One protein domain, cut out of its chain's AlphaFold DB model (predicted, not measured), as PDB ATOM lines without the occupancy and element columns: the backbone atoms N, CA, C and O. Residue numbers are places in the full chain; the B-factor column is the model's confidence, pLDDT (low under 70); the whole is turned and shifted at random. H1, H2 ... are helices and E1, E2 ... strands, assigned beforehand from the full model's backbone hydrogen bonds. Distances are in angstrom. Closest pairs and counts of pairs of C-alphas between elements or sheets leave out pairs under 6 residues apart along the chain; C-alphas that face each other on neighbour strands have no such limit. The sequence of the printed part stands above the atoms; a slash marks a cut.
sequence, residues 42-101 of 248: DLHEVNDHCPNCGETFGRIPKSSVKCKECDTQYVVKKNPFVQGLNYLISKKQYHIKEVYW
ATOM      1  N   ASP A  42     118.045  56.346  89.076       94.44
ATOM      2  CA  ASP A  42     119.034  56.802  90.045       94.44
ATOM      3  C   ASP A  42     118.793  56.099  91.384       94.44
ATOM      4  O   ASP A  42     117.787  56.323  92.072       94.44
ATOM      5  N   LEU A  43     119.713  55.203  91.734       95.88
ATOM      6  CA  LEU A  43     119.704  54.473  92.996       95.88
ATOM      7  C   LEU A  43     120.597  55.194  94.003       95.88
ATOM      8  O   LEU A  43     121.812  55.264  93.831       95.88
ATOM      9  N   HIS A  44     120.004  55.700  95.081       96.56
ATOM     10  CA  HIS A  44     120.749  56.359  96.150       96.56
ATOM     11  C   HIS A  44     120.718  55.533  97.433       96.56
ATOM     12  O   HIS A  44     119.732  54.854  97.728       96.56
ATOM     13  N   GLU A  45     121.783  55.615  98.226       95.81
ATOM     14  CA  GLU A  45     121.780  55.059  99.576       95.81
ATOM     15  C   GLU A  45     120.699  55.728 100.435       95.81
ATOM     16  O   GLU A  45     120.396  56.917 100.296       95.81
ATOM     17  N   VAL A  46     120.090  54.957 101.337       96.81
ATOM     18  CA  VAL A  46     119.061  55.484 102.237       96.81
ATOM     19  C   VAL A  46     119.735  56.227 103.385       96.81
ATOM     20  O   VAL A  46     120.160  55.621 104.366       96.81
ATOM     21  N   ASN A  47     119.792  57.548 103.270       96.00
ATOM     22  CA  ASN A  47     120.294  58.447 104.302       96.00
ATOM     23  C   ASN A  47     119.292  59.585 104.574       96.00
ATOM     24  O   ASN A  47     118.163  59.591 104.079       96.00
ATOM     25  N   ASP A  48     119.674  60.514 105.439       97.06
ATOM     26  CA  ASP A  48     118.882  61.672 105.842       97.06
ATOM     27  C   ASP A  48     119.083  62.907 104.948       97.06
ATOM     28  O   ASP A  48     118.555  63.960 105.289       97.06
ATOM     29  N   HIS A  49     119.782  62.799 103.815       97.75
ATOM     30  CA  HIS A  49     120.057  63.904 102.891       97.75
ATOM     31  C   HIS A  49     119.364  63.692 101.538       97.75
ATOM     32  O   HIS A  49     119.223  62.575 101.039       97.75
ATOM     33  N   CYS A  50     118.911  64.777 100.914       97.69
ATOM     34  CA  CYS A  50     118.268  64.723  99.610       97.69
ATOM     35  C   CYS A  50     119.290  64.466  98.497       97.69
ATOM     36  O   CYS A  50     120.170  65.301  98.299       97.69
ATOM     37  N   PRO A  51     119.137  63.407  97.679       97.00
ATOM     38  CA  PRO A  51     120.088  63.136  96.603       97.00
ATOM     39  C   PRO A  51     120.168  64.218  95.520       97.00
ATOM     40  O   PRO A  51     121.188  64.337  94.854       97.00
ATOM     41  N   ASN A  52     119.101  65.001  95.326       96.38
ATOM     42  CA  ASN A  52     119.047  66.024  94.278       96.38
ATOM     43  C   ASN A  52     119.614  67.386  94.707       96.38
ATOM     44  O   ASN A  52     120.137  68.101  93.864       96.38
ATOM     45  N   CYS A  53     119.473  67.785  95.976       97.06
ATOM     46  CA  CYS A  53     119.901  69.120  96.436       97.06
ATOM     47  C   CYS A  53     120.807  69.116  97.676       97.06
ATOM     48  O   CYS A  53     121.289  70.170  98.069       97.06
ATOM     49  N   GLY A  54     121.039  67.961  98.304       96.94
ATOM     50  CA  GLY A  54     121.841  67.829  99.522       96.94
ATOM     51  C   GLY A  54     121.116  68.190 100.822       96.94
ATOM     52  O   GLY A  54     121.605  67.832 101.886       96.94
ATOM     53  N   GLU A  55     119.946  68.834 100.769       97.25
ATOM     54  CA  GLU A  55     119.225  69.282 101.970       97.25
ATOM     55  C   GLU A  55     118.777  68.117 102.864       97.25
ATOM     56  O   GLU A  55     118.340  67.071 102.371       97.25
ATOM     57  N   THR A  56     118.832  68.298 104.187       96.75
ATOM     58  CA  THR A  56     118.435  67.251 105.133       96.75
ATOM     59  C   THR A  56     116.915  67.053 105.183       96.75
ATOM     60  O   THR A  56     116.110  67.984 105.179       96.75
ATOM     61  N   PHE A  57     116.490  65.799 105.300       96.25
ATOM     62  CA  PHE A  57     115.115  65.421 105.608       96.25
ATOM     63  C   PHE A  57     114.786  65.547 107.107       96.25
ATOM     64  O   PHE A  57     113.626  65.380 107.498       96.25
ATOM     65  N   GLY A  58     115.794  65.769 107.959       95.75
ATOM     66  CA  GLY A  58     115.705  65.767 109.424       95.75
ATOM     67  C   GLY A  58     115.633  64.371 110.059       95.75
ATOM     68  O   GLY A  58     115.758  64.238 111.273       95.75
ATOM     69  N   ARG A  59     115.419  63.317 109.260       95.50
ATOM     70  CA  ARG A  59     115.496  61.908 109.670       95.50
ATOM     71  C   ARG A  59     115.699  61.003 108.461       95.50
ATOM     72  O   ARG A  59     115.210  61.310 107.375       95.50
ATOM     73  N   ILE A  60     116.294  59.834 108.687       97.25
ATOM     74  CA  ILE A  60     116.406  58.788 107.665       97.25
ATOM     75  C   ILE A  60     114.991  58.299 107.277       97.25
ATOM     76  O   ILE A  60     114.233  57.847 108.149       97.25
ATOM     77  N   PRO A  61     114.593  58.388 105.994       97.00
ATOM     78  CA  PRO A  61     113.294  57.916 105.528       97.00
ATOM     79  C   PRO A  61     113.136  56.400 105.700       97.00
ATOM     80  O   PRO A  61     114.041  55.630 105.399       97.00
ATOM     81  N   LYS A  62     111.946  55.955 106.129       96.75
ATOM     82  CA  LYS A  62     111.600  54.520 106.227       96.75
ATOM     83  C   LYS A  62     110.728  54.009 105.075       96.75
ATOM     84  O   LYS A  62     110.669  52.806 104.850       96.75
ATOM     85  N   SER A  63     110.014  54.898 104.382       96.56
ATOM     86  CA  SER A  63     109.053  54.521 103.333       96.56
ATOM     87  C   SER A  63     108.995  55.532 102.190       96.56
ATOM     88  O   SER A  63     109.226  55.176 101.042       96.56
ATOM     89  N   SER A  64     108.707  56.799 102.480       97.31
ATOM     90  CA  SER A  64     108.740  57.887 101.501       97.31
ATOM     91  C   SER A  64     109.032  59.217 102.180       97.31
ATOM     92  O   SER A  64     108.773  59.380 103.375       97.31
ATOM     93  N   VAL A  65     109.576  60.159 101.419       97.94
ATOM     94  CA  VAL A  65     109.869  61.519 101.879       97.94
ATOM     95  C   VAL A  65     109.736  62.490 100.711       97.94
ATOM     96  O   VAL A  65     109.986  62.126  99.564       97.94
ATOM     97  N   LYS A  66     109.317  63.724 100.987       97.94
ATOM     98  CA  LYS A  66     109.352  64.829 100.025       97.94
ATOM     99  C   LYS A  66     110.392  65.833 100.514       97.94
ATOM    100  O   LYS A  66     110.329  66.232 101.676       97.94
ATOM    101  N   CYS A  67     111.348  66.201  99.664       97.62
ATOM    102  CA  CYS A  67     112.291  67.268  99.988       97.62
ATOM    103  C   CYS A  67     111.539  68.604 100.066       97.62
ATOM    104  O   CYS A  67     110.695  68.870  99.214       97.62
ATOM    105  N   LYS A  68     111.822  69.429 101.079       97.06
ATOM    106  CA  LYS A  68     111.200  70.757 101.225       97.06
ATOM    107  C   LYS A  68     111.824  71.812 100.311       97.06
ATOM    108  O   LYS A  68     111.154  72.786 100.009       97.06
ATOM    109  N   GLU A  69     113.069  71.594  99.892       97.44
ATOM    110  CA  GLU A  69     113.837  72.539  99.081       97.44
ATOM    111  C   GLU A  69     113.577  72.335  97.585       97.44
ATOM    112  O   GLU A  69     113.092  73.228  96.903       97.44
ATOM    113  N   CYS A  70     113.825  71.130  97.061       96.88
ATOM    114  CA  CYS A  70     113.652  70.847  95.630       96.88
ATOM    115  C   CYS A  70     112.304  70.204  95.263       96.88
ATOM    116  O   CYS A  70     112.134  69.743  94.135       96.88
ATOM    117  N   ASP A  71     111.383  70.065  96.223       97.06
ATOM    118  CA  ASP A  71     110.056  69.442  96.075       97.06
ATOM    119  C   ASP A  71     110.022  67.983  95.566       97.06
ATOM    120  O   ASP A  71     108.948  67.380  95.443       97.06
ATOM    121  N   THR A  72     111.181  67.366  95.317       97.56
ATOM    122  CA  THR A  72     111.267  66.008  94.773       97.56
ATOM    123  C   THR A  72     110.795  64.989  95.806       97.56
ATOM    124  O   THR A  72     111.228  64.984  96.963       97.56
ATOM    125  N   GLN A  73     109.891  64.104  95.382       97.94
ATOM    126  CA  GLN A  73     109.396  63.005  96.204       97.94
ATOM    127  C   GLN A  73     110.222  61.745  95.958       97.94
ATOM    128  O   GLN A  73     110.369  61.310  94.818       97.94
ATOM    129  N   TYR A  74     110.678  61.123  97.039       98.31
ATOM    130  CA  TYR A  74     111.424  59.874  97.039       98.31
ATOM    131  C   TYR A  74     110.657  58.763  97.756       98.31
ATOM    132  O   TYR A  74     109.848  59.008  98.658       98.31
ATOM    133  N   VAL A  75     110.941  57.526  97.364       97.94
ATOM    134  CA  VAL A  75     110.451  56.302  97.996       97.94
ATOM    135  C   VAL A  75     111.628  55.408  98.364       97.94
ATOM    136  O   VAL A  75     112.610  55.329  97.630       97.94
ATOM    137  N   VAL A  76     111.519  54.735  99.506       97.62
ATOM    138  CA  VAL A  76     112.465  53.711  99.949       97.62
ATOM    139  C   VAL A  76     111.992  52.370  99.411       97.62
ATOM    140  O   VAL A  76     110.865  51.943  99.688       97.62
ATOM    141  N   LYS A  77     112.838  51.705  98.629       96.88
ATOM    142  CA  LYS A  77     112.531  50.416  98.008       96.88
ATOM    143  C   LYS A  77     113.634  49.414  98.296       96.88
ATOM    144  O   LYS A  77     114.813  49.732  98.187       96.88
ATOM    145  N   LYS A  78     113.234  48.192  98.651       95.31
ATOM    146  CA  LYS A  78     114.152  47.053  98.754       95.31
ATOM    147  C   LYS A  78     114.742  46.768  97.380       95.31
ATOM    148  O   LYS A  78     114.013  46.875  96.399       95.31
ATOM    149  N   ASN A  79     116.008  46.387  97.297       93.12
ATOM    150  CA  ASN A  79     116.553  45.838  96.064       93.12
ATOM    151  C   ASN A  79     115.745  44.566  95.711       93.12
ATOM    152  O   ASN A  79     115.578  43.700  96.575       93.12
ATOM    153  N   PRO A  80     115.184  44.466  94.493       90.69
ATOM    154  CA  PRO A  80     114.329  43.340  94.127       90.69
ATOM    155  C   PRO A  80     115.092  42.023  93.920       90.69
ATOM    156  O   PRO A  80     114.489  40.957  94.000       90.69
ATOM    157  N   PHE A  81     116.412  42.080  93.721       90.06
ATOM    158  CA  PHE A  81     117.260  40.917  93.435       90.06
ATOM    159  C   PHE A  81     118.269  40.600  94.552       90.06
ATOM    160  O   PHE A  81     118.768  39.478  94.628       90.06
ATOM    161  N   VAL A  82     118.557  41.558  95.443       86.94
ATOM    162  CA  VAL A  82     119.532  41.420  96.541       86.94
ATOM    163  C   VAL A  82     118.860  41.664  97.892       86.94
ATOM    164  O   VAL A  82     118.296  42.724  98.151       86.94
ATOM    165  N   GLN A  83     118.939  40.686  98.795       87.19
ATOM    166  CA  GLN A  83     118.332  40.799 100.122       87.19
ATOM    167  C   GLN A  83     119.077  41.797 101.019       87.19
ATOM    168  O   GLN A  83     120.298  41.901 100.984       87.19
ATOM    169  N   GLY A  84     118.326  42.504 101.869       88.81
ATOM    170  CA  GLY A  84     118.880  43.387 102.904       88.81
ATOM    171  C   GLY A  84     119.319  44.773 102.422       88.81
ATOM    172  O   GLY A  84     119.634  45.616 103.257       88.81
ATOM    173  N   LEU A  85     119.284  45.039 101.115       93.19
ATOM    174  CA  LEU A  85     119.657  46.328 100.542       93.19
ATOM    175  C   LEU A  85     118.415  47.167 100.227       93.19
ATOM    176  O   LEU A  85     117.441  46.656  99.677       93.19
ATOM    177  N   ASN A  86     118.453  48.455 100.563       96.19
ATOM    178  CA  ASN A  86     117.402  49.418 100.244       96.19
ATOM    179  C   ASN A  86     117.998  50.603  99.489       96.19
ATOM    180  O   ASN A  86     119.100  51.041  99.810       96.19
ATOM    181  N   TYR A  87     117.218  51.163  98.572       96.88
ATOM    182  CA  TYR A  87     117.544  52.389  97.863       96.88
ATOM    183  C   TYR A  87     116.491  53.457  98.093       96.88
ATOM    184  O   TYR A  87     115.303  53.165  98.263       96.88
ATOM    185  N   LEU A  88     116.942  54.702  98.049       97.50
ATOM    186  CA  LEU A  88     116.110  55.874  97.891       97.50
ATOM    187  C   LEU A  88     116.032  56.201  96.393       97.50
ATOM    188  O   LEU A  88     117.055  56.399  95.747       97.50
ATOM    189  N   ILE A  89     114.817  56.230  95.842       97.31
ATOM    190  CA  ILE A  89     114.561  56.406  94.401       97.31
ATOM    191  C   ILE A  89     113.510  57.495  94.230       97.31
ATOM    192  O   ILE A  89     112.559  57.558  95.021       97.31
ATOM    193  N   SER A  90     113.632  58.353  93.214       97.12
ATOM    194  CA  SER A  90     112.570  59.325  92.945       97.12
ATOM    195  C   SER A  90     111.260  58.597  92.616       97.12
ATOM    196  O   SER A  90     111.221  57.597  91.895       97.12
ATOM    197  N   LYS A  91     110.137  59.103  93.129       96.31
ATOM    198  CA  LYS A  91     108.820  58.494  92.906       96.31
ATOM    199  C   LYS A  91     108.463  58.446  91.417       96.31
ATOM    200  O   LYS A  91     107.810  57.505  90.974       96.31
ATOM    201  N   LYS A  92     108.922  59.434  90.642       93.81
ATOM    202  CA  LYS A  92     108.754  59.483  89.184       93.81
ATOM    203  C   LYS A  92     109.472  58.316  88.498       93.81
ATOM    204  O   LYS A  92     108.837  57.617  87.713       93.81
ATOM    205  N   GLN A  93     110.746  58.079  88.816       93.56
ATOM    206  CA  GLN A  93     111.504  56.948  88.262       93.56
ATOM    207  C   GLN A  93     110.910  55.612  88.699       93.56
ATOM    208  O   GLN A  93     110.712  54.739  87.859       93.56
ATOM    209  N   TYR A  94     110.518  55.482  89.973       93.25
ATOM    210  CA  TYR A  94     109.850  54.274  90.455       93.25
ATOM    211  C   TYR A  94     108.594  53.947  89.639       93.25
ATOM    212  O   TYR A  94     108.443  52.811  89.218       93.25
ATOM    213  N   HIS A  95     107.725  54.915  89.334       89.31
ATOM    214  CA  HIS A  95     106.546  54.648  88.501       89.31
ATOM    215  C   HIS A  95     106.894  54.229  87.067       89.31
ATOM    216  O   HIS A  95     106.152  53.466  86.453       89.31
ATOM    217  N   ILE A  96     108.004  54.703  86.508       87.81
ATOM    218  CA  ILE A  96     108.453  54.293  85.169       87.81
ATOM    219  C   ILE A  96     109.019  52.866  85.205       87.81
ATOM    220  O   ILE A  96     108.764  52.093  84.285       87.81
ATOM    221  N   LYS A  97     109.726  52.512  86.282       89.00
ATOM    222  CA  LYS A  97     110.494  51.269  86.436       89.00
ATOM    223  C   LYS A  97     109.879  50.290  87.437       89.00
ATOM    224  O   LYS A  97     110.556  49.397  87.937       89.00
ATOM    225  N   GLU A  98     108.589  50.442  87.731       88.69
ATOM    226  CA  GLU A  98     107.897  49.668  88.772       88.69
ATOM    227  C   GLU A  98     107.947  48.159  88.504       88.69
ATOM    228  O   GLU A  98     107.902  47.372  89.444       88.69
ATOM    229  N   VAL A  99     108.128  47.773  87.236       87.62
ATOM    230  CA  VAL A  99     108.297  46.390  86.787       87.62
ATOM    231  C   VAL A  99     109.344  45.620  87.593       87.62
ATOM    232  O   VAL A  99     109.108  44.462  87.892       87.62
ATOM    233  N   TYR A 100     110.448  46.250  88.016       89.62
ATOM    234  CA  TYR A 100     111.496  45.542  88.754       89.62
ATOM    235  C   TYR A 100     111.033  45.087  90.142       89.62
ATOM    236  O   TYR A 100     111.600  44.159  90.705       89.62
ATOM    237  N   TRP A 101     110.017  45.740  90.707       89.19
ATOM    238  CA  TRP A 101     109.515  45.496  92.064       89.19
ATOM    239  C   TRP A 101     108.202  44.731  92.118       89.19
ATOM    240  O   TRP A 101     107.671  44.502  93.208       89.19
TER     241      TRP A 101
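What this domain is: This is residues 42 to 101 of the 248 residues of an uncharacterized protein of Euryarchaeota archaeon (UniProt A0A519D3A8). A small sheet of three strands, E1, E2 and E3, has two short helices, H1 and H2, folding back after E3, and a long looping stretch with no named element, residues 42 to 63, which pairs briefly with E3 and leads round to E1. The turns of the two hairpins lie at opposite ends of the longest axis. The printed part has 60 residues, in the order E1, E2, E3, H1, H2; the sheet runs E1, E2, E3, antiparallel, and the class is mixed, with under half of the residues in named elements. It is compact, with a radius of gyration of the C-alphas of 11.1 A and spans of 31 by 23 by 15 A.

Where its parts are: Start at C-alpha 42, at (119.034, 56.802, 90.045), and pass residues 42 to 63. Find E1, residues 64 to 66, beginning at (108.740, 57.887, 101.501); E2, residues 73 to 78, is 16.8 A long, and E3, residues 86 to 90, is 13.2 A. H1, residues 91 to 96, is 8.8 A; H2, residues 98 to 101, ends at (109.515, 45.496, 92.064).

How they stand to each other: Look first at the meander E1, E2, E3, each strand the antiparallel neighbour of the one before. In the hairpin E1 and E2, N 74 and O 65 are 2.8 A apart; in the hairpin E2 and E3, N 75 and O 89 are 2.8 A apart, both within hydrogen-bond range. Residues 44 to 45 pair antiparallel with residues 87 to 88 of E3. H1 is on the sheet at a height of 8.0 A, over none of the strands, but only just, as 2 of its C-alphas fall on E3; its closest C-alphas to E2 are those of Lys 91 and Tyr 74, 5.1 A. H2 is not on the sheet, and H1 and H2 meet only through their link. In H1 every O i to N i+4 pair is within hydrogen-bond range; H2 is too short for one.

The domain as a whole: The two C-alphas farthest apart, those of Glu 69 and Phe 81, are 32.3 A apart. The printed part has no cut and no long link between named elements, and no printed residue is under 70 in pLDDT.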